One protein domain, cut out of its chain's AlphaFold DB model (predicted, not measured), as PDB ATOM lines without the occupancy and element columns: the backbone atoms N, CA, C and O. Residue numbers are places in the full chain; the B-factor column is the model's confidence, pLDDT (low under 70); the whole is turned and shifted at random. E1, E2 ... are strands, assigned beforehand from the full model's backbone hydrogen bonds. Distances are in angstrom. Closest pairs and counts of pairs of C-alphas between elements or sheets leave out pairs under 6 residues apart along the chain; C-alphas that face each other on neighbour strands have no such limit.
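What this domain is: This is residues 138 to 354 of the 424 residues of the protein "Sortilin-Vps10 domain-containing protein" of Saprospiraceae bacterium (UniProt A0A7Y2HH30). Five small sheets stand one after another in an arc, like the blades of an unclosed propeller: E1 to E3, E4 to E6, E7 to E10, E11 to E13 and E14 to E17. The first strand of each sheet is on the inner side of the arc, and the two end sheets are apart across its open side. The printed part has 217 residues with 17 named strands, E1 to E17 along the chain, and no named helix; the class is all strand, though under half of the residues, 88, are in named elements. Each sheet is antiparallel, its order that of the chain. The whole is compact, with a radius of gyration of the C-alphas of 17.0 A, and spans 47 by 37 by 36 A.

Where its parts are: One four-stranded sheet holds E7, residues 231 to 236, E8, 244 to 248, E9, 251 to 255, and E10, 263 to 267. Before it come E4, 179 to 184, E5, 192 to 196, and E6, 209 to 212, and earlier E1, 138 to 140, from C-alpha 138 at (160.046, 125.527, 137.143), E2, 148 to 152, and E3, 156 to 160. After it come E11, 274 to 278, E12, 281 to 288, 18.3 A long with a bend of 57 degrees at residue 284, and E13, 292 to 295. Last are E14, 315 to 320, 16.9 A, E15, 328 to 333, 16.6 A, E16, 338 to 344, 18.4 A, and E17, 352 to 354, ending at C-alpha 354 (168.391, 118.896, 110.574).

How they stand to each other: Each sheet is a meander, each strand the antiparallel neighbour of the one before. In E7 and E8, a hairpin, N 235 and O 245 are 2.8 A apart, within hydrogen-bond range. Four sheets form a stack, face to face in turn. E7 to E10 faces E4 to E6, with 46 pairs of C-alphas within 10 A; the closest C-alphas of E4 and E7, Ser 181 and Glu 233, are 5.1 A apart. It also faces E11 to E13, with 27 pairs; Glu 233 and Asp 274 are the closest C-alphas of E7 and E11, 6.7 A. E11 to E13 faces E14 to E17, with 34 pairs; Asp 274 and Ala 317 are the closest C-alphas of E11 and E14, 5.9 A. In E15 and E16, N 330 and O 342 are 2.8 A apart. The closest C-alphas of E2 and E4, Gly 151 and Val 179, are 4.7 A apart. E1 and E14 are apart.

The domain as a whole: The farthest C-alphas, Asn 172 and Thr 352, are 47.5 A apart. The printed part has no cut. The links E3 to E4, E5 to E6, E6 to E7 and E13 to E14 are long. The mean pLDDT of the printed part is 95.8, and no printed residue is under 70.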
ATOM      1  N   ILE A 138     161.094 124.511 137.144       96.00
ATOM      2  CA  ILE A 138     160.046 125.527 137.143       96.00
ATOM      3  C   ILE A 138     158.722 124.861 136.772       96.00
ATOM      4  O   ILE A 138     158.672 124.023 135.873       96.00
ATOM      5  N   ALA A 139     157.654 125.219 137.473       97.06
ATOM      6  CA  ALA A 139     156.292 124.835 137.134       97.06
ATOM      7  C   ALA A 139     155.348 126.017 137.360       97.06
ATOM      8  O   ALA A 139     155.606 126.892 138.186       97.06
ATOM      9  N   PHE A 140     154.237 126.025 136.635       96.06
ATOM     10  CA  PHE A 140     153.196 127.039 136.765       96.06
ATOM     11  C   PHE A 140     151.949 126.413 137.369       96.06
ATOM     12  O   PHE A 140     151.618 125.258 137.078       96.06
ATOM     13  N   HIS A 141     151.246 127.173 138.203       96.44
ATOM     14  CA  HIS A 141     149.972 126.715 138.730       96.44
ATOM     15  C   HIS A 141     148.938 126.619 137.591       96.44
ATOM     16  O   HIS A 141     148.814 127.553 136.795       96.44
ATOM     17  N   PRO A 142     148.161 125.525 137.493       94.38
ATOM     18  CA  PRO A 142     147.314 125.272 136.324       94.38
ATOM     19  C   PRO A 142     146.120 126.232 136.206       94.38
ATOM     20  O   PRO A 142     145.527 126.341 135.137       94.38
ATOM     21  N   THR A 143     145.751 126.918 137.291       94.06
ATOM     22  CA  THR A 143     144.595 127.831 137.330       94.06
ATOM     23  C   THR A 143     144.917 129.232 137.847       94.06
ATOM     24  O   THR A 143     144.048 130.097 137.806       94.06
ATOM     25  N   GLU A 144     146.136 129.476 138.336       95.12
ATOM     26  CA  GLU A 144     146.532 130.757 138.943       95.12
ATOM     27  C   GLU A 144     147.746 131.290 138.193       95.12
ATOM     28  O   GLU A 144     148.877 130.862 138.398       95.12
ATOM     29  N   THR A 145     147.508 132.208 137.265       94.62
ATOM     30  CA  THR A 145     148.534 132.663 136.315       94.62
ATOM     31  C   THR A 145     149.653 133.480 136.960       94.62
ATOM     32  O   THR A 145     150.690 133.692 136.342       94.62
ATOM     33  N   ASN A 146     149.438 133.967 138.181       96.31
ATOM     34  CA  ASN A 146     150.417 134.677 139.000       96.31
ATOM     35  C   ASN A 146     151.310 133.742 139.826       96.31
ATOM     36  O   ASN A 146     152.267 134.234 140.428       96.31
ATOM     37  N   THR A 147     151.011 132.440 139.859       97.12
ATOM     38  CA  THR A 147     151.671 131.483 140.748       97.12
ATOM     39  C   THR A 147     152.745 130.678 140.014       97.12
ATOM     40  O   THR A 147     152.461 129.932 139.069       97.12
ATOM     41  N   ILE A 148     153.992 130.824 140.467       98.06
ATOM     42  CA  ILE A 148     155.189 130.176 139.913       98.06
ATOM     43  C   ILE A 148     155.848 129.342 141.009       98.06
ATOM     44  O   ILE A 148     156.123 129.835 142.103       98.06
ATOM     45  N   LEU A 149     156.136 128.083 140.699       97.94
ATOM     46  CA  LEU A 149     156.792 127.131 141.587       97.94
ATOM     47  C   LEU A 149     158.203 126.870 141.076       97.94
ATOM     48  O   LEU A 149     158.393 126.582 139.893       97.94
ATOM     49  N   VAL A 150     159.188 126.936 141.964       97.38
ATOM     50  CA  VAL A 150     160.596 126.757 141.620       97.38
ATOM     51  C   VAL A 150     161.240 125.730 142.540       97.38
ATOM     52  O   VAL A 150     161.051 125.730 143.757       97.38
ATOM     53  N   GLY A 151     162.014 124.838 141.928       96.50
ATOM     54  CA  GLY A 151     162.852 123.861 142.602       96.50
ATOM     55  C   GLY A 151     164.319 124.191 142.389       96.50
ATOM     56  O   GLY A 151     164.736 124.526 141.279       96.50
ATOM     57  N   SER A 152     165.104 124.080 143.453       94.88
ATOM     58  CA  SER A 152     166.547 124.298 143.422       94.88
ATOM     59  C   SER A 152     167.298 123.015 143.808       94.88
ATOM     60  O   SER A 152     166.797 122.234 144.622       94.88
ATOM     61  N   PRO A 153     168.526 122.788 143.307       93.56
ATOM     62  CA  PRO A 153     169.322 121.616 143.672       93.56
ATOM     63  C   PRO A 153     169.716 121.569 145.151       93.56
ATOM     64  O   PRO A 153     169.942 120.490 145.697       93.56
ATOM     65  N   ALA A 154     169.791 122.732 145.803       90.00
ATOM     66  CA  ALA A 154     170.119 122.856 147.223       90.00
ATOM     67  C   ALA A 154     169.315 123.947 147.960       90.00
ATOM     68  O   ALA A 154     169.454 124.071 149.174       90.00
ATOM     69  N   GLY A 155     168.475 124.717 147.257       90.25
ATOM     70  CA  GLY A 155     167.651 125.791 147.827       90.25
ATOM     71  C   GLY A 155     166.230 125.384 148.234       90.25
ATOM     72  O   GLY A 155     165.538 126.177 148.869       90.25
ATOM     73  N   GLY A 156     165.794 124.161 147.921       93.75
ATOM     74  CA  GLY A 156     164.463 123.676 148.280       93.75
ATOM     75  C   GLY A 156     163.395 123.963 147.229       93.75
ATOM     76  O   GLY A 156     163.684 124.164 146.048       93.75
ATOM     77  N   PHE A 157     162.153 123.948 147.696       96.31
ATOM     78  CA  PHE A 157     160.958 124.348 146.969       96.31
ATOM     79  C   PHE A 157     160.543 125.753 147.424       96.31
ATOM     80  O   PHE A 157     160.363 126.006 148.623       96.31
ATOM     81  N   ILE A 158     160.413 126.662 146.462       94.88
ATOM     82  CA  ILE A 158     160.003 128.049 146.680       94.88
ATOM     83  C   ILE A 158     158.855 128.404 145.735       94.88
ATOM     84  O   ILE A 158     158.749 127.874 144.629       94.88
ATOM     85  N   GLU A 159     157.997 129.311 146.177       96.44
ATOM     86  CA  GLU A 159     156.791 129.710 145.456       96.44
ATOM     87  C   GLU A 159     156.685 131.230 145.398       96.44
ATOM     88  O   GLU A 159     156.949 131.917 146.385       96.44
ATOM     89  N   SER A 160     156.256 131.740 144.253       97.31
ATOM     90  CA  SER A 160     155.796 133.112 144.084       97.31
ATOM     91  C   SER A 160     154.312 133.102 143.747       97.31
ATOM     92  O   SER A 160     153.880 132.269 142.958       97.31
ATOM     93  N   ASN A 161     153.558 134.053 144.303       96.81
ATOM     94  CA  ASN A 161     152.136 134.280 144.010       96.81
ATOM     95  C   ASN A 161     151.899 135.662 143.379       96.81
ATOM     96  O   ASN A 161     150.807 136.228 143.458       96.81
ATOM     97  N   ASP A 162     152.936 136.263 142.801       96.75
ATOM     98  CA  ASP A 162     152.901 137.628 142.282       96.75
ATOM     99  C   ASP A 162     153.790 137.801 141.044       96.75
ATOM    100  O   ASP A 162     154.429 138.837 140.876       96.75
ATOM    101  N   TYR A 163     153.795 136.809 140.147       95.56
ATOM    102  CA  TYR A 163     154.569 136.822 138.895       95.56
ATOM    103  C   TYR A 163     156.094 136.864 139.098       95.56
ATOM    104  O   TYR A 163     156.823 137.395 138.259       95.56
ATOM    105  N   GLY A 164     156.591 136.303 140.202       93.69
ATOM    106  CA  GLY A 164     158.018 136.232 140.517       93.69
ATOM    107  C   GLY A 164     158.584 137.479 141.200       93.69
ATOM    108  O   GLY A 164     159.807 137.577 141.326       93.69
ATOM    109  N   ASN A 165     157.737 138.421 141.639       90.69
ATOM    110  CA  ASN A 165     158.186 139.632 142.338       90.69
ATOM    111  C   ASN A 165     158.646 139.328 143.772       90.69
ATOM    112  O   ASN A 165     159.634 139.899 144.236       90.69
ATOM    113  N   THR A 166     157.962 138.418 144.468       91.38
ATOM    114  CA  THR A 166     158.334 137.923 145.796       91.38
ATOM    115  C   THR A 166     158.256 136.401 145.862       91.38
ATOM    116  O   THR A 166     157.523 135.762 145.108       91.38
ATOM    117  N   TRP A 167     159.044 135.815 146.768       91.06
ATOM    118  CA  TRP A 167     159.198 134.370 146.907       91.06
ATOM    119  C   TRP A 167     159.056 133.948 148.366       91.06
ATOM    120  O   TRP A 167     159.586 134.590 149.270       91.06
ATOM    121  N   THR A 168     158.357 132.841 148.588       91.25
ATOM    122  CA  THR A 168     158.173 132.210 149.895       91.25
ATOM    123  C   THR A 168     158.829 130.839 149.884       91.25
ATOM    124  O   THR A 168     158.604 130.037 148.977       91.25
ATOM    125  N   ASN A 169     159.637 130.547 150.903       91.19
ATOM    126  CA  ASN A 169     160.204 129.216 151.077       91.19
ATOM    127  C   ASN A 169     159.152 128.259 151.653       91.19
ATOM    128  O   ASN A 169     158.597 128.509 152.724       91.19
ATOM    129  N   LYS A 170     158.928 127.144 150.956       93.12
ATOM    130  CA  LYS A 170     157.951 126.103 151.297       93.12
ATOM    131  C   LYS A 170     158.623 124.739 151.525       93.12
ATOM    132  O   LYS A 170     158.112 123.681 151.175       93.12
ATOM    133  N   SER A 171     159.816 124.753 152.126       89.31
ATOM    134  CA  SER A 171     160.660 123.559 152.325       89.31
ATOM    135  C   SER A 171     160.683 123.017 153.757       89.31
ATOM    136  O   SER A 171     161.433 122.085 154.034       89.31
ATOM    137  N   ASN A 172     159.882 123.567 154.676       74.56
ATOM    138  CA  ASN A 172     160.008 123.359 156.131       74.56
ATOM    139  C   ASN A 172     159.870 121.894 156.616       74.56
ATOM    140  O   ASN A 172     160.247 121.593 157.748       74.56
ATOM    141  N   ALA A 173     159.391 120.975 155.770       76.19
ATOM    142  CA  ALA A 173     159.280 119.538 156.057       76.19
ATOM    143  C   ALA A 173     160.204 118.647 155.201       76.19
ATOM    144  O   ALA A 173     160.238 117.425 155.376       76.19
ATOM    145  N   LEU A 174     160.956 119.223 154.261       85.06
ATOM    146  CA  LEU A 174     161.819 118.452 153.378       85.06
ATOM    147  C   LEU A 174     163.079 117.999 154.117       85.06
ATOM    148  O   LEU A 174     163.878 118.795 154.599       85.06
ATOM    149  N   THR A 175     163.314 116.687 154.139       85.62
ATOM    150  CA  THR A 175     164.549 116.122 154.722       85.62
ATOM    151  C   THR A 175     165.796 116.393 153.872       85.62
ATOM    152  O   THR A 175     166.921 116.179 154.328       85.62
ATOM    153  N   ARG A 176     165.606 116.823 152.618       88.38
ATOM    154  CA  ARG A 176     166.635 117.226 151.652       88.38
ATOM    155  C   ARG A 176     166.087 118.353 150.784       88.38
ATOM    156  O   ARG A 176     164.940 118.284 150.372       88.38
ATOM    157  N   LEU A 177     166.929 119.330 150.465       92.88
ATOM    158  CA  LEU A 177     166.525 120.532 149.731       92.88
ATOM    159  C   LEU A 177     166.613 120.401 148.201       92.88
ATOM    160  O   LEU A 177     166.221 121.319 147.501       92.88
ATOM    161  N   GLY A 178     167.122 119.292 147.662       96.12
ATOM    162  CA  GLY A 178     167.201 119.127 146.209       96.12
ATOM    163  C   GLY A 178     165.839 118.845 145.592       96.12
ATOM    164  O   GLY A 178     165.209 117.850 145.962       96.12
ATOM    165  N   VAL A 179     165.422 119.676 144.637       97.62
ATOM    166  CA  VAL A 179     164.170 119.545 143.882       97.62
ATOM    167  C   VAL A 179     164.450 119.687 142.386       97.62
ATOM    168  O   VAL A 179     164.788 120.765 141.907       97.62
ATOM    169  N   SER A 180     164.285 118.598 141.638       97.25
ATOM    170  CA  SER A 180     164.575 118.526 140.194       97.25
ATOM    171  C   SER A 180     163.335 118.426 139.310       97.25
ATOM    172  O   SER A 180     163.441 118.535 138.096       97.25
ATOM    173  N   SER A 181     162.155 118.211 139.889       97.88
ATOM    174  CA  SER A 181     160.902 118.149 139.139       97.88
ATOM    175  C   SER A 181     159.733 118.549 140.024       97.88
ATOM    176  O   SER A 181     159.748 118.253 141.219       97.88
ATOM    177  N   ILE A 182     158.740 119.215 139.440       98.56
ATOM    178  CA  ILE A 182     157.524 119.673 140.110       98.56
ATOM    179  C   ILE A 182     156.351 119.372 139.176       98.56
ATOM    180  O   ILE A 182     156.365 119.795 138.023       98.56
ATOM    181  N   VAL A 183     155.326 118.681 139.674       98.25
ATOM    182  CA  VAL A 183     154.039 118.536 138.979       98.25
ATOM    183  C   VAL A 183     152.892 118.891 139.917       98.25
ATOM    184  O   VAL A 183     152.849 118.447 141.066       98.25
ATOM    185  N   VAL A 184     151.954 119.695 139.420       98.19
ATOM    186  CA  VAL A 184     150.752 120.108 140.154       98.19
ATOM    187  C   VAL A 184     149.566 119.320 139.631       98.19
ATOM    188  O   VAL A 184     149.367 119.205 138.422       98.19
ATOM    189  N   HIS A 185     148.766 118.772 140.538       97.56
ATOM    190  CA  HIS A 185     147.557 118.063 140.152       97.56
ATOM    191  C   HIS A 185     146.563 119.035 139.478       97.56
ATOM    192  O   HIS A 185     146.245 120.074 140.056       97.56
ATOM    193  N   PRO A 186     145.998 118.702 138.300       95.00
ATOM    194  CA  PRO A 186     145.286 119.673 137.459       95.00
ATOM    195  C   PRO A 186     143.978 120.202 138.065       95.00
ATOM    196  O   PRO A 186     143.605 121.340 137.812       95.00
ATOM    197  N   THR A 187     143.268 119.384 138.854       94.06
ATOM    198  CA  THR A 187     141.979 119.764 139.472       94.06
ATOM    199  C   THR A 187     142.000 119.906 140.996       94.06
ATOM    200  O   THR A 187     141.093 120.507 141.560       94.06
ATOM    201  N   ASN A 188     143.013 119.368 141.679       95.94
ATOM    202  CA  ASN A 188     143.213 119.489 143.121       95.94
ATOM    203  C   ASN A 188     144.581 120.123 143.349       95.94
ATOM    204  O   ASN A 188     145.538 119.440 143.703       95.94
ATOM    205  N   THR A 189     144.679 121.417 143.081       95.88
ATOM    206  CA  THR A 189     145.961 122.105 142.909       95.88
ATOM    207  C   THR A 189     146.784 122.237 144.194       95.88
ATOM    208  O   THR A 189     147.996 122.414 144.129       95.88
ATOM    209  N   ASN A 190     146.171 122.007 145.360       95.81
ATOM    210  CA  ASN A 190     146.891 121.826 146.625       95.81
ATOM    211  C   ASN A 190     147.730 120.539 146.652       95.81
ATOM    212  O   ASN A 190     148.608 120.392 147.501       95.81
ATOM    213  N   THR A 191     147.452 119.582 145.761       97.88
ATOM    214  CA  THR A 191     148.261 118.376 145.604       97.88
ATOM    215  C   THR A 191     149.404 118.628 144.630       97.88
ATOM    216  O   THR A 191     149.193 118.764 143.424       97.88
ATOM    217  N   ILE A 192     150.624 118.627 145.159       98.31
ATOM    218  CA  ILE A 192     151.861 118.837 144.403       98.31
ATOM    219  C   ILE A 192     152.771 117.637 144.638       98.31
ATOM    220  O   ILE A 192     152.896 117.162 145.770       98.31
ATOM    221  N   PHE A 193     153.423 117.158 143.584       98.56
ATOM    222  CA  PHE A 193     154.484 116.167 143.689       98.56
ATOM    223  C   PHE A 193     155.810 116.780 143.268       98.56
ATOM    224  O   PHE A 193     155.874 117.530 142.294       98.56
ATOM    225  N   ILE A 194     156.872 116.417 143.982       98.38
ATOM    226  CA  ILE A 194     158.233 116.818 143.645       98.38
ATOM    227  C   ILE A 194     159.145 115.612 143.482       98.38
ATOM    228  O   ILE A 194     159.087 114.645 144.248       98.38
ATOM    229  N   GLY A 195     160.017 115.692 142.485       97.94
ATOM    230  CA  GLY A 195     161.150 114.799 142.319       97.94
ATOM    231  C   GLY A 195     162.346 115.351 143.080       97.94
ATOM    232  O   GLY A 195     162.791 116.462 142.797       97.94
ATOM    233  N   THR A 196     162.859 114.600 144.053       97.44
ATOM    234  CA  THR A 196     163.939 115.096 144.918       97.44
ATOM    235  C   THR A 196     165.335 114.686 144.450       97.44
ATOM    236  O   THR A 196     165.537 113.633 143.837       97.44
ATOM    237  N   GLY A 197     166.311 115.507 144.834       95.88
ATOM    238  CA  GLY A 197     167.723 115.418 144.483       95.88
ATOM    239  C   GLY A 197     168.129 116.474 143.458       95.88
ATOM    240  O   GLY A 197     167.289 117.206 142.940       95.88
ATOM    241  N   ASP A 198     169.424 116.543 143.185       95.44
ATOM    242  CA  ASP A 198     169.990 117.336 142.100       95.44
ATOM    243  C   ASP A 198     170.243 116.434 140.893       95.44
ATOM    244  O   ASP A 198     171.118 115.558 140.923       95.44
ATOM    245  N   ARG A 199     169.445 116.622 139.841       93.12
ATOM    246  CA  ARG A 199     169.556 115.827 138.627       93.12
ATOM    247  C   ARG A 199     170.827 116.146 137.846       93.12
ATOM    248  O   ARG A 199     171.325 115.230 137.208       93.12
ATOM    249  N   ASP A 200     171.376 117.355 137.893       91.44
ATOM    250  CA  ASP A 200     172.426 117.779 136.957       91.44
ATOM    251  C   ASP A 200     173.819 117.844 137.609       91.44
ATOM    252  O   ASP A 200     174.796 117.389 137.013       91.44
ATOM    253  N   GLY A 201     173.924 118.333 138.851       89.19
ATOM    254  CA  GLY A 201     175.209 118.538 139.548       89.19
ATOM    255  C   GLY A 201     175.553 117.497 140.622       89.19
ATOM    256  O   GLY A 201     176.715 117.353 140.996       89.19
ATOM    257  N   GLY A 202     174.569 116.731 141.099       89.75
ATOM    258  CA  GLY A 202     174.737 115.806 142.221       89.75
ATOM    259  C   GLY A 202     174.941 116.466 143.595       89.75
ATOM    260  O   GLY A 202     175.362 115.769 144.521       89.75
ATOM    261  N   ASP A 203     174.620 117.754 143.760       88.56
ATOM    262  CA  ASP A 203     174.779 118.512 145.014       88.56
ATOM    263  C   ASP A 203     173.957 117.926 146.172       88.56
ATOM    264  O   ASP A 203     174.385 117.917 147.331       88.56
ATOM    265  N   ALA A 204     172.768 117.404 145.860       91.88
ATOM    266  CA  ALA A 204     171.870 116.790 146.826       91.88
ATOM    267  C   ALA A 204     171.451 115.379 146.380       91.88
ATOM    268  O   ALA A 204     170.915 115.205 145.281       91.88
ATOM    269  N   PRO A 205     171.610 114.349 147.236       92.44
ATOM    270  CA  PRO A 205     171.099 113.021 146.931       92.44
ATOM    271  C   PRO A 205     169.570 113.014 146.984       92.44
ATOM    272  O   PRO A 205     168.968 113.565 147.910       92.44
ATOM    273  N   GLY A 206     168.939 112.317 146.040       94.25
ATOM    274  CA  GLY A 206     167.491 112.174 146.032       94.25
ATOM    275  C   GLY A 206     166.927 111.236 147.099       94.25
ATOM    276  O   GLY A 206     167.583 110.325 147.626       94.25
ATOM    277  N   ARG A 207     165.657 111.473 147.411       95.38
ATOM    278  CA  ARG A 207     164.795 110.715 148.327       95.38
ATOM    279  C   ARG A 207     163.503 110.271 147.630       95.38
ATOM    280  O   ARG A 207     162.497 110.046 148.293       95.38
ATOM    281  N   GLY A 208     163.549 110.116 146.305       96.44
ATOM    282  CA  GLY A 208     162.415 109.741 145.467       96.44
ATOM    283  C   GLY A 208     161.391 110.864 145.306       96.44
ATOM    284  O   GLY A 208     161.729 112.048 145.372       96.44
ATOM    285  N   VAL A 209     160.140 110.471 145.086       98.31
ATOM    286  CA  VAL A 209     158.999 111.383 144.963       98.31
ATOM    287  C   VAL A 209     158.452 111.753 146.340       98.31
ATOM    288  O   VAL A 209     158.322 110.899 147.220       98.31
ATOM    289  N   TRP A 210     158.137 113.031 146.524       97.69
ATOM    290  CA  TRP A 210     157.444 113.559 147.699       97.69
ATOM    291  C   TRP A 210     156.149 114.234 147.265       97.69
ATOM    292  O   TRP A 210     156.045 114.710 146.137       97.69
ATOM    293  N   ARG A 211     155.168 114.263 148.162       97.62
ATOM    294  CA  ARG A 211     153.837 114.811 147.928       97.62
ATOM    295  C   ARG A 211     153.462 115.799 149.025       97.62
ATOM    296  O   ARG A 211     153.638 115.506 150.208       97.62
ATOM    297  N   SER A 212     152.881 116.915 148.616       97.31
ATOM    298  CA  SER A 212     152.112 117.822 149.461       97.31
ATOM    299  C   SER A 212     150.629 117.730 149.093       97.31
ATOM    300  O   SER A 212     150.286 117.366 147.967       97.31
ATOM    301  N   THR A 213     149.752 118.019 150.054       96.88
ATOM    302  CA  THR A 213     148.295 118.147 149.858       96.88
ATOM    303  C   THR A 213     147.753 119.489 150.348       96.88
ATOM    304  O   THR A 213     146.545 119.648 150.507       96.88
ATOM    305  N   ASP A 214     148.649 120.431 150.625       94.12
ATOM    306  CA  ASP A 214     148.389 121.752 151.193       94.12
ATOM    307  C   ASP A 214     149.214 122.836 150.481       94.12
ATOM    308  O   ASP A 214     149.671 123.793 151.093       94.12
ATOM    309  N   GLY A 215     149.425 122.676 149.170       92.38
ATOM    310  CA  GLY A 215     150.073 123.701 148.347       92.38
ATOM    311  C   GLY A 215     151.563 123.882 148.645       92.38
ATOM    312  O   GLY A 215     152.103 124.963 148.444       92.38
ATOM    313  N   GLY A 216     152.233 122.841 149.141       93.50
ATOM    314  CA  GLY A 216     153.669 122.829 149.419       93.50
ATOM    315  C   GLY A 216     154.056 123.159 150.860       93.50
ATOM    316  O   GLY A 216     155.246 123.167 151.157       93.50
ATOM    317  N   ASP A 217     153.109 123.392 151.769       90.06
ATOM    318  CA  ASP A 217     153.439 123.741 153.158       90.06
ATOM    319  C   ASP A 217     153.974 122.536 153.950       90.06
ATOM    320  O   ASP A 217     154.912 122.671 154.744       90.06
ATOM    321  N   ASN A 218     153.431 121.339 153.702       89.56
ATOM    322  CA  ASN A 218     153.905 120.087 154.285       89.56
ATOM    323  C   ASN A 218     154.167 119.029 153.213       89.56
ATOM    324  O   ASN A 218     153.400 118.848 152.267       89.56
ATOM    325  N   TRP A 219     155.231 118.254 153.415       94.38
ATOM    326  CA  TRP A 219     155.685 117.249 152.462       94.38
ATOM    327  C   TRP A 219     155.826 115.880 153.110       94.38
ATOM    328  O   TRP A 219     156.394 115.736 154.191       94.38
ATOM    329  N   HIS A 220     155.364 114.860 152.396       93.88
ATOM    330  CA  HIS A 220     155.469 113.466 152.794       93.88
ATOM    331  C   HIS A 220     156.127 112.668 151.680       93.88
ATOM    332  O   HIS A 220     155.839 112.860 150.498       93.88
ATOM    333  N   GLN A 221     157.001 111.742 152.050       94.88
ATOM    334  CA  GLN A 221     157.581 110.813 151.095       94.88
ATOM    335  C   GLN A 221     156.466 109.961 150.453       94.88
ATOM    336  O   GLN A 221     155.620 109.408 151.155       94.88
ATOM    337  N   TRP A 222     156.457 109.870 149.121       97.00
ATOM    338  CA  TRP A 222     155.363 109.291 148.329       97.00
ATOM    339  C   TRP A 222     155.914 108.451 147.166       97.00
ATOM    340  O   TRP A 222     155.692 108.720 145.987       97.00
ATOM    341  N   ASN A 223     156.759 107.477 147.514       97.00
ATOM    342  CA  ASN A 223     157.626 106.759 146.576       97.00
ATOM    343  C   ASN A 223     157.746 105.250 146.883       97.00
ATOM    344  O   ASN A 223     158.808 104.658 146.648       97.00
ATOM    345  N   SER A 224     156.706 104.618 147.446       97.81
ATOM    346  CA  SER A 224     156.738 103.176 147.743       97.81
ATOM    347  C   SER A 224     157.145 102.389 146.490       97.81
ATOM    348  O   SER A 224     156.676 102.688 145.397       97.81
ATOM    349  N   GLY A 225     158.067 101.433 146.618       96.50
ATOM    350  CA  GLY A 225     158.620 100.669 145.486       96.50
ATOM    351  C   GLY A 225     159.780 101.333 144.718       96.50
ATOM    352  O   GLY A 225     160.529 100.632 144.035       96.50
ATOM    353  N   MET A 226     160.019 102.641 144.877       96.38
ATOM    354  CA  MET A 226     161.127 103.360 144.218       96.38
ATOM    355  C   MET A 226     162.418 103.386 145.052       96.38
ATOM    356  O   MET A 226     163.522 103.222 144.518       96.38
ATOM    357  N   GLY A 227     162.278 103.593 146.366       92.12
ATOM    358  CA  GLY A 227     163.392 103.818 147.290       92.12
ATOM    359  C   GLY A 227     164.038 105.205 147.154       92.12
ATOM    360  O   GLY A 227     163.511 106.109 146.503       92.12
ATOM    361  N   ASN A 228     165.204 105.382 147.782       93.62
ATOM    362  CA  ASN A 228     165.955 106.639 147.736       93.62
ATOM    363  C   ASN A 228     166.665 106.789 146.389       93.62
ATOM    364  O   ASN A 228     167.745 106.230 146.190       93.62
ATOM    365  N   ARG A 229     166.049 107.537 145.475       94.44
ATOM    366  CA  ARG A 229     166.597 107.840 144.150       94.44
ATOM    367  C   ARG A 229     166.546 109.324 143.863       94.44
ATOM    368  O   ARG A 229     165.638 110.006 144.333       94.44
ATOM    369  N   THR A 230     167.503 109.791 143.069       96.31
ATOM    370  CA  THR A 230     167.393 111.094 142.411       96.31
ATOM    371  C   THR A 230     166.386 110.956 141.286       96.31
ATOM    372  O   THR A 230     166.607 110.177 140.357       96.31
ATOM    373  N   VAL A 231     165.270 111.666 141.424       97.56
ATOM    374  CA  VAL A 231     164.223 111.754 140.405       97.56
ATOM    375  C   VAL A 231     164.589 112.908 139.487       97.56
ATOM    376  O   VAL A 231     164.852 114.008 139.964       97.56
ATOM    377  N   TYR A 232     164.664 112.637 138.191       96.81
ATOM    378  CA  TYR A 232     165.064 113.620 137.193       96.81
ATOM    379  C   TYR A 232     163.862 114.393 136.668       96.81
ATOM    380  O   TYR A 232     163.939 115.610 136.559       96.81
ATOM    381  N   GLU A 233     162.758 113.700 136.403       97.69
ATOM    382  CA  GLU A 233     161.526 114.297 135.904       97.69
ATOM    383  C   GLU A 233     160.316 113.426 136.260       97.69
ATOM    384  O   GLU A 233     160.423 112.200 136.361       97.69
ATOM    385  N   ILE A 234     159.168 114.067 136.475       98.62
ATOM    386  CA  ILE A 234     157.872 113.433 136.702       98.62
ATOM    387  C   ILE A 234     156.912 113.940 135.630       98.62
ATOM    388  O   ILE A 234     156.768 115.144 135.441       98.62
ATOM    389  N   LEU A 235     156.204 113.022 134.984       98.50
ATOM    390  CA  LEU A 235     155.070 113.320 134.124       98.50
ATOM    391  C   LEU A 235     153.786 112.840 134.787       98.50
ATOM    392  O   LEU A 235     153.705 111.694 135.228       98.50
ATOM    393  N   MET A 236     152.764 113.691 134.791       98.50
ATOM    394  CA  MET A 236     151.420 113.346 135.242       98.50
ATOM    395  C   MET A 236     150.484 113.233 134.046       98.50
ATOM    396  O   MET A 236     150.418 114.135 133.214       98.50
ATOM    397  N   HIS A 237     149.774 112.111 133.938       98.12
ATOM    398  CA  HIS A 237     148.901 111.868 132.800       98.12
ATOM    399  C   HIS A 237     147.754 112.903 132.767       98.12
ATOM    400  O   HIS A 237     146.991 113.010 133.731       98.12
ATOM    401  N   PRO A 238     147.554 113.615 131.640       94.12
ATOM    402  CA  PRO A 238     146.691 114.800 131.588       94.12
ATOM    403  C   PRO A 238     145.203 114.500 131.823       94.12
ATOM    404  O   PRO A 238     144.485 115.326 132.373       94.12
ATOM    405  N   GLY A 239     144.735 113.310 131.429       95.81
ATOM    406  CA  GLY A 239     143.346 112.873 131.638       95.81
ATOM    407  C   GLY A 239     143.115 111.953 132.844       95.81
ATOM    408  O   GLY A 239     141.983 111.549 133.079       95.81
ATOM    409  N   ASN A 240     144.170 111.563 133.567       97.56
ATOM    410  CA  ASN A 240     144.085 110.609 134.677       97.56
ATOM    411  C   ASN A 240     145.302 110.772 135.609       97.56
ATOM    412  O   ASN A 240     146.277 110.035 135.458       97.56
ATOM    413  N   PRO A 241     145.254 111.718 136.561       97.38
ATOM    414  CA  PRO A 241     146.367 112.026 137.464       97.38
ATOM    415  C   PRO A 241     146.876 110.861 138.323       97.38
ATOM    416  O   PRO A 241     147.974 110.956 138.870       97.38
ATOM    417  N   ASP A 242     146.130 109.755 138.427       98.06
ATOM    418  CA  ASP A 242     146.598 108.557 139.130       98.06
ATOM    419  C   ASP A 242     147.754 107.867 138.395       98.06
ATOM    420  O   ASP A 242     148.551 107.151 139.007       98.06
ATOM    421  N   ILE A 243     147.870 108.098 137.085       98.62
ATOM    422  CA  ILE A 243     148.957 107.587 136.268       98.62
ATOM    423  C   ILE A 243     150.060 108.640 136.183       98.62
ATOM    424  O   ILE A 243     149.875 109.723 135.624       98.62
ATOM    425  N   MET A 244     151.245 108.285 136.670       98.81
ATOM    426  CA  MET A 244     152.442 109.112 136.532       98.81
ATOM    427  C   MET A 244     153.646 108.276 136.111       98.81
ATOM    428  O   MET A 244     153.747 107.087 136.437       98.81
ATOM    429  N   ILE A 245     154.572 108.922 135.409       98.81
ATOM    430  CA  ILE A 245     155.881 108.380 135.044       98.81
ATOM    431  C   ILE A 245     156.944 109.199 135.757       98.81
ATOM    432  O   ILE A 245     156.848 110.418 135.794       98.81
ATOM    433  N   ALA A 246     157.956 108.542 136.308       98.44
ATOM    434  CA  ALA A 246     159.106 109.218 136.887       98.44
ATOM    435  C   ALA A 246     160.391 108.635 136.308       98.44
ATOM    436  O   ALA A 246     160.659 107.436 136.449       98.44
ATOM    437  N   SER A 247     161.201 109.479 135.679       97.81
ATOM    438  CA  SER A 247     162.577 109.133 135.353       97.81
ATOM    439  C   SER A 247     163.445 109.351 136.589       97.81
ATOM    440  O   SER A 247     163.307 110.324 137.333       97.81
ATOM    441  N   ALA A 248     164.328 108.404 136.868       95.88
ATOM    442  CA  ALA A 248     165.216 108.458 138.017       95.88
ATOM    443  C   ALA A 248     166.563 107.831 137.664       95.88
ATOM    444  O   ALA A 248     166.711 107.170 136.633       95.88
ATOM    445  N   ASN A 249     167.557 108.001 138.537       91.12
ATOM    446  CA  ASN A 249     168.866 107.395 138.312       91.12
ATOM    447  C   ASN A 249     168.723 105.872 138.070       91.12
ATOM    448  O   ASN A 249     168.184 105.143 138.910       91.12
ATOM    449  N   GLY A 250     169.140 105.424 136.885       87.38
ATOM    450  CA  GLY A 250     169.144 104.034 136.419       87.38
ATOM    451  C   GLY A 250     167.813 103.416 135.985       87.38
ATOM    452  O   GLY A 250     167.811 102.241 135.597       87.38
ATOM    453  N   ARG A 251     166.672 104.114 136.117       95.12
ATOM    454  CA  ARG A 251     165.338 103.505 135.943       95.12
ATOM    455  C   ARG A 251     164.259 104.494 135.506       95.12
ATOM    456  O   ARG A 251     164.292 105.662 135.880       95.12
ATOM    457  N   ILE A 252     163.244 103.969 134.825       98.31
ATOM    458  CA  ILE A 252     161.947 104.634 134.659       98.31
ATOM    459  C   ILE A 252     160.927 103.903 135.532       98.31
ATOM    460  O   ILE A 252     160.875 102.669 135.541       98.31
ATOM    461  N   TYR A 253     160.140 104.668 136.282       98.56
ATOM    462  CA  TYR A 253     159.072 104.178 137.141       98.56
ATOM    463  C   TYR A 253     157.706 104.612 136.630       98.56
ATOM    464  O   TYR A 253     157.561 105.694 136.067       98.56
ATOM    465  N   ARG A 254     156.701 103.787 136.910       98.75
ATOM    466  CA  ARG A 254     155.292 104.060 136.646       98.75
ATOM    467  C   ARG A 254     154.449 103.789 137.887       98.75
ATOM    468  O   ARG A 254     154.707 102.833 138.618       98.75
ATOM    469  N   THR A 255     153.425 104.603 138.082       98.81
ATOM    470  CA  THR A 255     152.351 104.418 139.068       98.81
ATOM    471  C   THR A 255     150.996 104.478 138.360       98.81
ATOM    472  O   THR A 255     150.899 105.022 137.259       98.81
ATOM    473  N   ILE A 256     149.976 103.875 138.972       98.56
ATOM    474  CA  ILE A 256     148.563 103.934 138.556       98.56
ATOM    475  C   ILE A 256     147.630 104.264 139.730       98.56
ATOM    476  O   ILE A 256     146.427 104.043 139.638       98.56
ATOM    477  N   ASP A 257     148.194 104.704 140.854       98.12
ATOM    478  CA  ASP A 257     147.492 104.954 142.116       98.12
ATOM    479  C   ASP A 257     147.903 106.297 142.742       98.12
ATOM    480  O   ASP A 257     148.032 106.435 143.962       98.12
ATOM    481  N   GLY A 258     148.165 107.295 141.893       96.88
ATOM    482  CA  GLY A 258     148.484 108.655 142.329       96.88
ATOM    483  C   GLY A 258     149.832 108.742 143.039       96.88
ATOM    484  O   GLY A 258     150.014 109.558 143.944       96.88
ATOM    485  N   GLY A 259     150.781 107.876 142.667       96.62
ATOM    486  CA  GLY A 259     152.136 107.848 143.216       96.62
ATOM    487  C   GLY A 259     152.263 107.125 144.547       96.62
ATOM    488  O   GLY A 259     153.346 107.157 145.130       96.62
ATOM    489  N   ALA A 260     151.207 106.476 145.043       94.94
ATOM    490  CA  ALA A 260     151.306 105.721 146.285       94.94
ATOM    491  C   ALA A 260     152.284 104.548 146.124       94.94
ATOM    492  O   ALA A 260     153.136 104.351 146.992       94.94
ATOM    493  N   ASN A 261     152.225 103.835 144.990       98.06
ATOM    494  CA  ASN A 261     153.132 102.748 144.636       98.06
ATOM    495  C   ASN A 261     153.731 102.930 143.233       98.06
ATOM    496  O   ASN A 261     153.035 103.173 142.246       98.06
ATOM    497  N   TRP A 262     155.045 102.742 143.140       98.56
ATOM    498  CA  TRP A 262     155.835 102.885 141.924       98.56
ATOM    499  C   TRP A 262     156.473 101.555 141.535       98.56
ATOM    500  O   TRP A 262     157.156 100.912 142.333       98.56
ATOM    501  N   THR A 263     156.312 101.172 140.271       98.38
ATOM    502  CA  THR A 263     156.931  99.984 139.674       98.38
ATOM    503  C   THR A 263     157.971 100.416 138.650       98.38
ATOM    504  O   THR A 263     157.686 101.263 137.807       98.38
ATOM    505  N   ALA A 264     159.178  99.849 138.704       97.88
ATOM    506  CA  ALA A 264     160.179 100.078 137.664       97.88
ATOM    507  C   ALA A 264     159.745  99.366 136.371       97.88
ATOM    508  O   ALA A 264     159.633  98.141 136.362       97.88
ATOM    509  N   THR A 265     159.516 100.122 135.299       98.25
ATOM    510  CA  THR A 265     159.120  99.594 133.976       98.25
ATOM    511  C   THR A 265     160.275  99.568 132.982       98.25
ATOM    512  O   THR A 265     160.184  98.932 131.934       98.25
ATOM    513  N   TYR A 266     161.395 100.202 133.331       97.25
ATOM    514  CA  TYR A 266     162.645 100.085 132.597       97.25
ATOM    515  C   TYR A 266     163.856 100.150 133.530       97.25
ATOM    516  O   TYR A 266     163.865 100.877 134.529       97.25
ATOM    517  N   SER A 267     164.898  99.402 133.178       91.69
ATOM    518  CA  SER A 267     166.210  99.421 133.824       91.69
ATOM    519  C   SER A 267     167.295  99.030 132.824       91.69
ATOM    520  O   SER A 267     167.001  98.320 131.865       91.69
ATOM    521  N   GLY A 268     168.543  99.415 133.090       82.38
ATOM    522  CA  GLY A 268     169.707  98.981 132.302       82.38
ATOM    523  C   GLY A 268     170.454 100.115 131.606       82.38
ATOM    524  O   GLY A 268     171.556  99.896 131.114       82.38
ATOM    525  N   VAL A 269     169.893 101.326 131.627       85.38
ATOM    526  CA  VAL A 269     170.550 102.553 131.169       85.38
ATOM    527  C   VAL A 269     170.407 103.618 132.253       85.38
ATOM    528  O   VAL A 269     169.370 103.729 132.906       85.38
ATOM    529  N   GLU A 270     171.480 104.369 132.472       85.62
ATOM    530  CA  GLU A 270     171.524 105.477 133.425       85.62
ATOM    531  C   GLU A 270     171.067 106.790 132.769       85.62
ATOM    532  O   GLU A 270     171.029 106.907 131.547       85.62
ATOM    533  N   ASN A 271     170.781 107.805 133.588       86.50
ATOM    534  CA  ASN A 271     170.589 109.192 133.140       86.50
ATOM    535  C   ASN A 271     169.418 109.449 132.172       86.50
ATOM    536  O   ASN A 271     169.595 110.169 131.197       86.50
ATOM    537  N   PHE A 272     168.215 108.942 132.453       94.25
ATOM    538  CA  PHE A 272     166.995 109.372 131.751       94.25
ATOM    539  C   PHE A 272     166.615 110.821 132.104       94.25
ATOM    540  O   PHE A 272     165.791 111.043 132.986       94.25
ATOM    541  N   LYS A 273     167.279 111.813 131.504       92.69
ATOM    542  CA  LYS A 273     167.167 113.228 131.903       92.69
ATOM    543  C   LYS A 273     165.898 113.915 131.430       92.69
ATOM    544  O   LYS A 273     165.565 114.948 131.999       92.69
ATOM    545  N   ASP A 274     165.259 113.357 130.413       95.94
ATOM    546  CA  ASP A 274     164.139 113.985 129.733       95.94
ATOM    547  C   ASP A 274     163.104 112.920 129.366       95.94
ATOM    548  O   ASP A 274     163.448 111.842 128.851       95.94
ATOM    549  N   ILE A 275     161.847 113.191 129.698       98.00
ATOM    550  CA  ILE A 275     160.688 112.382 129.339       98.00
ATOM    551  C   ILE A 275     159.548 113.295 128.889       98.00
ATOM    552  O   ILE A 275     159.258 114.301 129.518       98.00
ATOM    553  N   ALA A 276     158.815 112.900 127.849       98.31
ATOM    554  CA  ALA A 276     157.676 113.679 127.361       98.31
ATOM    555  C   ALA A 276     156.517 112.784 126.913       98.31
ATOM    556  O   ALA A 276     156.721 111.764 126.250       98.31
ATOM    557  N   PHE A 277     155.282 113.182 127.223       98.56
ATOM    558  CA  PHE A 277     154.108 112.613 126.560       98.56
ATOM    559  C   PHE A 277     154.028 113.113 125.118       98.56
ATOM    560  O   PHE A 277     154.319 114.277 124.841       98.56
ATOM    561  N   LYS A 278     153.539 112.269 124.206       98.44
ATOM    562  CA  LYS A 278     153.052 112.766 122.920       98.44
ATOM    563  C   LYS A 278     151.818 113.649 123.168       98.44
ATOM    564  O   LYS A 278     150.861 113.184 123.796       98.44
ATOM    565  N   PRO A 279     151.787 114.895 122.663       97.75
ATOM    566  CA  PRO A 279     150.605 115.738 122.783       97.75
ATOM    567  C   PRO A 279     149.358 115.047 122.214       97.75
ATOM    568  O   PRO A 279     149.382 114.490 121.118       97.75
ATOM    569  N   GLY A 280     148.268 115.044 122.981       97.12
ATOM    570  CA  GLY A 280     147.004 114.411 122.590       97.12
ATOM    571  C   GLY A 280     146.948 112.879 122.700       97.12
ATOM    572  O   GLY A 280     145.852 112.334 122.606       97.12
ATOM    573  N   ASP A 281     148.063 112.179 122.949       98.19
ATOM    574  CA  ASP A 281     148.075 110.720 123.147       98.19
ATOM    575  C   ASP A 281     149.090 110.290 124.226       98.19
ATOM    576  O   ASP A 281     150.230 109.928 123.920       98.19
ATOM    577  N   PRO A 282     148.683 110.273 125.508       97.19
ATOM    578  CA  PRO A 282     149.558 109.902 126.617       97.19
ATOM    579  C   PRO A 282     149.880 108.395 126.697       97.19
ATOM    580  O   PRO A 282     150.582 107.970 127.622       97.19
ATOM    581  N   ASN A 283     149.405 107.562 125.757       97.88
ATOM    582  CA  ASN A 283     149.926 106.197 125.620       97.88
ATOM    583  C   ASN A 283     151.324 106.192 125.006       97.88
ATOM    584  O   ASN A 283     152.099 105.271 125.277       97.88
ATOM    585  N   ILE A 284     151.643 107.206 124.198       98.75
ATOM    586  CA  ILE A 284     152.965 107.376 123.618       98.75
ATOM    587  C   ILE A 284     153.789 108.277 124.534       98.75
ATOM    588  O   ILE A 284     153.421 109.417 124.816       98.75
ATOM    589  N   ILE A 285     154.919 107.745 124.991       98.81
ATOM    590  CA  ILE A 285     155.852 108.454 125.869       98.81
ATOM    591  C   ILE A 285     157.250 108.325 125.287       98.81
ATOM    592  O   ILE A 285     157.662 107.243 124.863       98.81
ATOM    593  N   TYR A 286     157.969 109.431 125.275       98.81
ATOM    594  CA  TYR A 286     159.348 109.528 124.837       98.81
ATOM    595  C   TYR A 286     160.248 109.650 126.059       98.81
ATOM    596  O   TYR A 286     159.863 110.269 127.048       98.81
ATOM    597  N   ALA A 287     161.425 109.039 126.002       98.31
ATOM    598  CA  ALA A 287     162.425 109.145 127.053       98.31
ATOM    599  C   ALA A 287     163.821 109.175 126.442       98.31
ATOM    600  O   ALA A 287     164.100 108.425 125.500       98.31
ATOM    601  N   SER A 288     164.713 109.992 126.992       96.88
ATOM    602  CA  SER A 288     166.097 110.049 126.534       96.88
ATOM    603  C   SER A 288     167.112 110.031 127.663       96.88
ATOM    604  O   SER A 288     166.921 110.570 128.754       96.88
ATOM    605  N   SER A 289     168.232 109.392 127.348       93.38
ATOM    606  CA  SER A 289     169.481 109.434 128.091       93.38
ATOM    607  C   SER A 289     170.604 109.873 127.142       93.38
ATOM    608  O   SER A 289     170.530 110.948 126.545       93.38
ATOM    609  N   ASN A 290     171.613 109.025 126.946       94.00
ATOM    610  CA  ASN A 290     172.514 109.084 125.793       94.00
ATOM    611  C   ASN A 290     171.865 108.467 124.542       94.00
ATOM    612  O   ASN A 290     172.320 108.707 123.426       94.00
ATOM    613  N   ASP A 291     170.813 107.677 124.757       95.00
ATOM    614  CA  ASP A 291     170.004 106.987 123.762       95.00
ATOM    615  C   ASP A 291     168.558 107.498 123.816       95.00
ATOM    616  O   ASP A 291     168.191 108.284 124.692       95.00
ATOM    617  N   TYR A 292     167.719 107.029 122.894       98.06
ATOM    618  CA  TYR A 292     166.313 107.409 122.820       98.06
ATOM    619  C   TYR A 292     165.389 106.186 122.873       98.06
ATOM    620  O   TYR A 292     165.620 105.157 122.227       98.06
ATOM    621  N   PHE A 293     164.322 106.317 123.656       98.44
ATOM    622  CA  PHE A 293     163.358 105.272 123.959       98.44
ATOM    623  C   PHE A 293     161.937 105.779 123.763       98.44
ATOM    624  O   PHE A 293     161.633 106.960 123.936       98.44
ATOM    625  N   ARG A 294     161.050 104.845 123.435       98.50
ATOM    626  CA  ARG A 294     159.640 105.115 123.196       98.50
ATOM    627  C   ARG A 294     158.774 104.025 123.813       98.50
ATOM    628  O   ARG A 294     159.048 102.838 123.641       98.50
ATOM    629  N   SER A 295     157.717 104.440 124.495       98.75
ATOM    630  CA  SER A 295     156.614 103.593 124.945       98.75
ATOM    631  C   SER A 295     155.379 103.850 124.077       98.75
ATOM    632  O   SER A 295     155.206 104.952 123.559       98.75
ATOM    633  N   THR A 296     154.533 102.834 123.906       98.44
ATOM    634  CA  THR A 296     153.208 102.923 123.254       98.44
ATOM    635  C   THR A 296     152.085 102.373 124.125       98.44
ATOM    636  O   THR A 296     150.972 102.169 123.651       98.44
ATOM    637  N   ASP A 297     152.390 102.056 125.379       98.38
ATOM    638  CA  ASP A 297     151.499 101.409 126.340       98.38
ATOM    639  C   ASP A 297     151.499 102.171 127.673       98.38
ATOM    640  O   ASP A 297     151.459 101.589 128.765       98.38
ATOM    641  N   ASN A 298     151.561 103.503 127.564       97.88
ATOM    642  CA  ASN A 298     151.500 104.433 128.682       97.88
ATOM    643  C   ASN A 298     152.628 104.203 129.713       97.88
ATOM    644  O   ASN A 298     152.432 104.292 130.925       97.88
ATOM    645  N   GLY A 299     153.832 103.897 129.226       98.25
ATOM    646  CA  GLY A 299     155.037 103.718 130.039       98.25
ATOM    647  C   GLY A 299     155.134 102.362 130.735       98.25
ATOM    648  O   GLY A 299     155.971 102.209 131.631       98.25
ATOM    649  N   SER A 300     154.282 101.397 130.369       98.19
ATOM    650  CA  SER A 300     154.310 100.036 130.921       98.19
ATOM    651  C   SER A 300     155.496  99.232 130.382       98.19
ATOM    652  O   SER A 300     156.085  98.443 131.121       98.19
ATOM    653  N   SER A 301     155.892  99.474 129.132       98.00
ATOM    654  CA  SER A 301     157.106  98.952 128.510       98.00
ATOM    655  C   SER A 301     157.760  99.988 127.586       98.00
ATOM    656  O   SER A 301     157.151 100.988 127.200       98.00
ATOM    657  N   TRP A 302     159.034  99.762 127.256       98.25
ATOM    658  CA  TRP A 302     159.869 100.706 126.510       98.25
ATOM    659  C   TRP A 302     160.673  99.996 125.427       98.25
ATOM    660  O   TRP A 302     161.260  98.940 125.662       98.25
ATOM    661  N   THR A 303     160.741 100.611 124.250       97.62
ATOM    662  CA  THR A 303     161.560 100.159 123.121       97.62
ATOM    663  C   THR A 303     162.621 101.209 122.818       97.62
ATOM    664  O   THR A 303     162.295 102.383 122.656       97.62
ATOM    665  N   GLN A 304     163.888 100.800 122.719       97.50
ATOM    666  CA  GLN A 304     164.946 101.678 122.220       97.50
ATOM    667  C   GLN A 304     164.779 101.864 120.712       97.50
ATOM    668  O   GLN A 304     164.693 100.882 119.971       97.50
ATOM    669  N   ILE A 305     164.766 103.110 120.248       98.38
ATOM    670  CA  ILE A 305     164.732 103.421 118.819       98.38
ATOM    671  C   ILE A 305     166.125 103.881 118.405       98.38
ATOM    672  O   ILE A 305     166.692 104.794 118.996       98.38
ATOM    673  N   THR A 306     166.684 103.247 117.378       98.25
ATOM    674  CA  THR A 306     168.038 103.543 116.876       98.25
ATOM    675  C   THR A 306     168.035 104.141 115.471       98.25
ATOM    676  O   THR A 306     169.041 104.687 115.022       98.25
ATOM    677  N   SER A 307     166.904 104.074 114.763       98.56
ATOM    678  CA  SER A 307     166.786 104.542 113.380       98.56
ATOM    679  C   SER A 307     166.919 106.065 113.294       98.56
ATOM    680  O   SER A 307     166.021 106.809 113.688       98.56
ATOM    681  N   GLY A 308     168.060 106.535 112.785       98.12
ATOM    682  CA  GLY A 308     168.351 107.963 112.626       98.12
ATOM    683  C   GLY A 308     168.659 108.722 113.923       98.12
ATOM    684  O   GLY A 308     168.848 109.935 113.875       98.12
ATOM    685  N   VAL A 309     168.727 108.027 115.062       98.25
ATOM    686  CA  VAL A 309     169.138 108.597 116.354       98.25
ATOM    687  C   VAL A 309     170.670 108.726 116.380       98.25
ATOM    688  O   VAL A 309     171.365 107.811 115.925       98.25
ATOM    689  N   PRO A 310     171.238 109.842 116.876       95.50
ATOM    690  CA  PRO A 310     172.686 110.018 116.941       95.50
ATOM    691  C   PRO A 310     173.364 108.994 117.854       95.50
ATOM    692  O   PRO A 310     172.937 108.776 118.982       95.50
ATOM    693  N   THR A 311     174.497 108.450 117.408       94.12
ATOM    694  CA  THR A 311     175.372 107.613 118.242       94.12
ATOM    695  C   THR A 311     176.472 108.438 118.915       94.12
ATOM    696  O   THR A 311     176.986 109.412 118.350       94.12
ATOM    697  N   GLY A 312     176.873 108.028 120.123       92.81
ATOM    698  CA  GLY A 312     177.962 108.664 120.873       92.81
ATOM    699  C   GLY A 312     177.611 110.029 121.478       92.81
ATOM    700  O   GLY A 312     178.515 110.821 121.740       92.81
ATOM    701  N   SER A 313     176.325 110.320 121.665       94.69
ATOM    702  CA  SER A 313     175.858 111.474 122.442       94.69
ATOM    703  C   SER A 313     176.151 111.263 123.933       94.69
ATOM    704  O   SER A 313     176.134 110.129 124.411       94.69
ATOM    705  N   SER A 314     176.412 112.342 124.673       93.62
ATOM    706  CA  SER A 314     176.509 112.310 126.143       93.62
ATOM    707  C   SER A 314     175.233 112.774 126.848       93.62
ATOM    708  O   SER A 314     175.110 112.568 128.051       93.62
ATOM    709  N   ARG A 315     174.309 113.410 126.117       94.81
ATOM    710  CA  ARG A 315     172.937 113.707 126.544       94.81
ATOM    711  C   ARG A 315     172.087 114.037 125.318       94.81
ATOM    712  O   ARG A 315     172.594 114.587 124.334       94.81
ATOM    713  N   ILE A 316     170.806 113.703 125.394       97.69
ATOM    714  CA  ILE A 316     169.781 114.073 124.422       97.69
ATOM    715  C   ILE A 316     168.622 114.727 125.181       97.69
ATOM    716  O   ILE A 316     168.126 114.134 126.138       97.69
ATOM    717  N   ALA A 317     168.194 115.909 124.741       97.94
ATOM    718  CA  ALA A 317     166.943 116.545 125.155       97.94
ATOM    719  C   ALA A 317     165.860 116.332 124.083       97.94
ATOM    720  O   ALA A 317     166.178 116.230 122.890       97.94
ATOM    721  N   ILE A 318     164.600 116.247 124.503       98.69
ATOM    722  CA  ILE A 318     163.433 115.968 123.667       98.69
ATOM    723  C   ILE A 318     162.555 117.217 123.613       98.69
ATOM    724  O   ILE A 318     162.174 117.767 124.635       98.69
ATOM    725  N   ALA A 319     162.161 117.618 122.408       98.44
ATOM    726  CA  ALA A 319     161.106 118.607 122.217       98.44
ATOM    727  C   ALA A 319     159.948 118.013 121.409       98.44
ATOM    728  O   ALA A 319     160.150 117.311 120.413       98.44
ATOM    729  N   VAL A 320     158.727 118.319 121.839       98.38
ATOM    730  CA  VAL A 320     157.468 117.949 121.181       98.38
ATOM    731  C   VAL A 320     156.593 119.188 121.045       98.38
ATOM    732  O   VAL A 320     156.700 120.106 121.854       98.38
ATOM    733  N   SER A 321     155.719 119.211 120.040       97.88
ATOM    734  CA  SER A 321     154.790 120.321 119.817       97.88
ATOM    735  C   SER A 321     153.355 119.811 119.624       97.88
ATOM    736  O   SER A 321     153.128 118.923 118.797       97.88
ATOM    737  N   PRO A 322     152.376 120.345 120.380       97.50
ATOM    738  CA  PRO A 322     150.951 120.160 120.112       97.50
ATOM    739  C   PRO A 322     150.474 120.572 118.713       97.50
ATOM    740  O   PRO A 322     149.491 119.995 118.253       97.50
ATOM    741  N   ASP A 323     151.152 121.505 118.034       98.44
ATOM    742  CA  ASP A 323     150.805 121.943 116.670       98.44
ATOM    743  C   ASP A 323     150.853 120.774 115.671       98.44
ATOM    744  O   ASP A 323     149.979 120.611 114.817       98.44
ATOM    745  N   ASN A 324     151.830 119.877 115.840       98.31
ATOM    746  CA  ASN A 324     151.862 118.602 115.136       98.31
ATOM    747  C   ASN A 324     152.497 117.500 116.005       98.31
ATOM    748  O   ASN A 324     153.722 117.338 116.009       98.31
ATOM    749  N   PRO A 325     151.676 116.675 116.685       97.69
ATOM    750  CA  PRO A 325     152.161 115.663 117.624       97.69
ATOM    751  C   PRO A 325     152.983 114.523 117.002       97.69
ATOM    752  O   PRO A 325     153.560 113.714 117.733       97.69
ATOM    753  N   GLU A 326     153.027 114.407 115.671       98.38
ATOM    754  CA  GLU A 326     153.898 113.446 114.984       98.38
ATOM    755  C   GLU A 326     155.361 113.900 114.957       98.38
ATOM    756  O   GLU A 326     156.255 113.089 114.692       98.38
ATOM    757  N   TYR A 327     155.621 115.183 115.212       98.56
ATOM    758  CA  TYR A 327     156.962 115.735 115.201       98.56
ATOM    759  C   TYR A 327     157.601 115.609 116.581       98.56
ATOM    760  O   TYR A 327     157.046 116.021 117.599       98.56
ATOM    761  N   VAL A 328     158.802 115.040 116.592       98.81
ATOM    762  CA  VAL A 328     159.641 114.915 117.787       98.81
ATOM    763  C   VAL A 328     161.030 115.386 117.412       98.81
ATOM    764  O   VAL A 328     161.580 114.948 116.398       98.81
ATOM    765  N   TYR A 329     161.612 116.253 118.222       98.81
ATOM    766  CA  TYR A 329     162.966 116.741 118.032       98.81
ATOM    767  C   TYR A 329     163.888 116.166 119.097       98.81
ATOM    768  O   TYR A 329     163.518 116.089 120.264       98.81
ATOM    769  N   LEU A 330     165.093 115.779 118.682       98.81
ATOM    770  CA  LEU A 330     166.188 115.423 119.578       98.81
ATOM    771  C   LEU A 330     167.280 116.470 119.438       98.81
ATOM    772  O   LEU A 330     167.842 116.639 118.351       98.81
ATOM    773  N   PHE A 331     167.603 117.134 120.538       98.50
ATOM    774  CA  PHE A 331     168.755 118.014 120.640       98.50
ATOM    775  C   PHE A 331     169.876 117.259 121.340       98.50
ATOM    776  O   PHE A 331     169.750 116.890 122.505       98.50
ATOM    777  N   ALA A 332     170.943 116.949 120.606       98.06
ATOM    778  CA  ALA A 332     171.996 116.062 121.078       98.06
ATOM    779  C   ALA A 332     173.335 116.789 121.203       98.06
ATOM    780  O   ALA A 332     173.773 117.515 120.300       98.06
ATOM    781  N   GLY A 333     174.028 116.516 122.304       96.75
ATOM    782  CA  GLY A 333     175.363 117.027 122.576       96.75
ATOM    783  C   GLY A 333     176.331 115.932 122.998       96.75
ATOM    784  O   GLY A 333     175.943 114.847 123.436       96.75
ATOM    785  N   THR A 334     177.614 116.228 122.846       94.94
ATOM    786  CA  THR A 334     178.712 115.501 123.486       94.94
ATOM    787  C   THR A 334     179.334 116.380 124.573       94.94
ATOM    788  O   THR A 334     178.965 117.546 124.729       94.94
ATOM    789  N   ASN A 335     180.341 115.869 125.282       88.69
ATOM    790  CA  ASN A 335     181.101 116.666 126.252       88.69
ATOM    791  C   ASN A 335     181.909 117.810 125.612       88.69
ATOM    792  O   ASN A 335     182.469 118.625 126.338       88.69
ATOM    793  N   SER A 336     182.018 117.868 124.281       89.69
ATOM    794  CA  SER A 336     182.843 118.867 123.594       89.69
ATOM    795  C   SER A 336     182.182 119.545 122.394       89.69
ATOM    796  O   SER A 336     182.751 120.508 121.879       89.69
ATOM    797  N   SER A 337     181.014 119.085 121.934       94.06
ATOM    798  CA  SER A 337     180.374 119.635 120.735       94.06
ATOM    799  C   SER A 337     178.871 119.387 120.638       94.06
ATOM    800  O   SER A 337     178.344 118.397 121.153       94.06
ATOM    801  N   PHE A 338     178.203 120.251 119.872       96.81
ATOM    802  CA  PHE A 338     176.892 120.008 119.280       96.81
ATOM    803  C   PHE A 338     176.951 118.805 118.341       96.81
ATOM    804  O   PHE A 338     177.650 118.817 117.326       96.81
ATOM    805  N   LYS A 339     176.227 117.741 118.700       97.31
ATOM    806  CA  LYS A 339     176.119 116.545 117.861       97.31
ATOM    807  C   LYS A 339     175.152 116.799 116.711       97.31
ATOM    808  O   LYS A 339     175.449 116.433 115.575       97.31
ATOM    809  N   GLY A 340     174.028 117.437 117.015       97.88
ATOM    810  CA  GLY A 340     173.054 117.880 116.034       97.88
ATOM    811  C   GLY A 340     171.651 118.008 116.607       97.88
ATOM    812  O   GLY A 340     171.363 117.524 117.705       97.88
ATOM    813  N   LEU A 341     170.780 118.644 115.831       98.62
ATOM    814  CA  LEU A 341     169.341 118.535 116.004       98.62
ATOM    815  C   LEU A 341     168.813 117.503 115.012       98.62
ATOM    816  O   LEU A 341     169.152 117.530 113.826       98.62
ATOM    817  N   TYR A 342     167.966 116.608 115.493       98.88
ATOM    818  CA  TYR A 342     167.335 115.558 114.713       98.88
ATOM    819  C   TYR A 342     165.824 115.696 114.819       98.88
ATOM    820  O   TYR A 342     165.312 116.078 115.864       98.88
ATOM    821  N   ARG A 343     165.106 115.370 113.747       98.75
ATOM    822  CA  ARG A 343     163.648 115.473 113.690       98.75
ATOM    823  C   ARG A 343     163.027 114.168 113.231       98.75
ATOM    824  O   ARG A 343     163.421 113.621 112.201       98.75
ATOM    825  N   SER A 344     162.025 113.721 113.964       98.81
ATOM    826  CA  SER A 344     161.056 112.722 113.545       98.81
ATOM    827  C   SER A 344     159.811 113.409 112.995       98.81
ATOM    828  O   SER A 344     159.471 114.509 113.414       98.81
ATOM    829  N   THR A 345     159.145 112.755 112.048       98.50
ATOM    830  CA  THR A 345     157.830 113.160 111.508       98.50
ATOM    831  C   THR A 345     156.818 112.013 111.604       98.50
ATOM    832  O   THR A 345     155.816 111.984 110.897       98.50
ATOM    833  N   ASN A 346     157.131 111.016 112.436       98.38
ATOM    834  CA  ASN A 346     156.385 109.775 112.599       98.38
ATOM    835  C   ASN A 346     156.356 109.360 114.077       98.38
ATOM    836  O   ASN A 346     156.687 108.225 114.413       98.38
ATOM    837  N   SER A 347     156.024 110.287 114.977       98.31
ATOM    838  CA  SER A 347     155.911 110.044 116.423       98.31
ATOM    839  C   SER A 347     157.155 109.385 117.036       98.31
ATOM    840  O   SER A 347     157.044 108.486 117.872       98.31
ATOM    841  N   GLY A 348     158.354 109.767 116.593       98.25
ATOM    842  CA  GLY A 348     159.613 109.267 117.143       98.25
ATOM    843  C   GLY A 348     160.004 107.842 116.727       98.25
ATOM    844  O   GLY A 348     160.819 107.232 117.415       98.25
ATOM    845  N   PHE A 349     159.443 107.283 115.646       97.62
ATOM    846  CA  PHE A 349     159.860 105.970 115.117       97.62
ATOM    847  C   PHE A 349     161.187 106.015 114.347       97.62
ATOM    848  O   PHE A 349     161.929 105.031 114.326       97.62
ATOM    849  N   SER A 350     161.492 107.137 113.699       98.69
ATOM    850  CA  SER A 350     162.792 107.395 113.081       98.69
ATOM    851  C   SER A 350     163.085 108.888 113.016       98.69
ATOM    852  O   SER A 350     162.170 109.714 113.058       98.69
ATOM    853  N   PHE A 351     164.367 109.232 112.898       98.88
ATOM    854  CA  PHE A 351     164.828 110.617 112.889       98.88
ATOM    855  C   PHE A 351     165.684 110.943 111.661       98.88
ATOM    856  O   PHE A 351     166.279 110.075 111.024       98.88
ATOM    857  N   THR A 352     165.744 112.221 111.306       98.62
ATOM    858  CA  THR A 352     166.646 112.766 110.286       98.62
ATOM    859  C   THR A 352     167.348 113.991 110.850       98.62
ATOM    860  O   THR A 352     166.704 114.851 111.452       98.62
ATOM    861  N   GLN A 353     168.664 114.080 110.665       98.69
ATOM    862  CA  GLN A 353     169.445 115.227 111.119       98.69
ATOM    863  C   GLN A 353     169.042 116.495 110.352       98.69
ATOM    864  O   GLN A 353     168.968 116.489 109.124       98.69
ATOM    865  N   ARG A 354     168.784 117.575 111.087       98.56
ATOM    866  CA  ARG A 354     168.391 118.896 110.574       98.56
ATOM    867  C   ARG A 354     169.579 119.843 110.488       98.56
ATOM    868  O   ARG A 354     169.737 120.530 109.485       98.56
TER     869      ARG A 354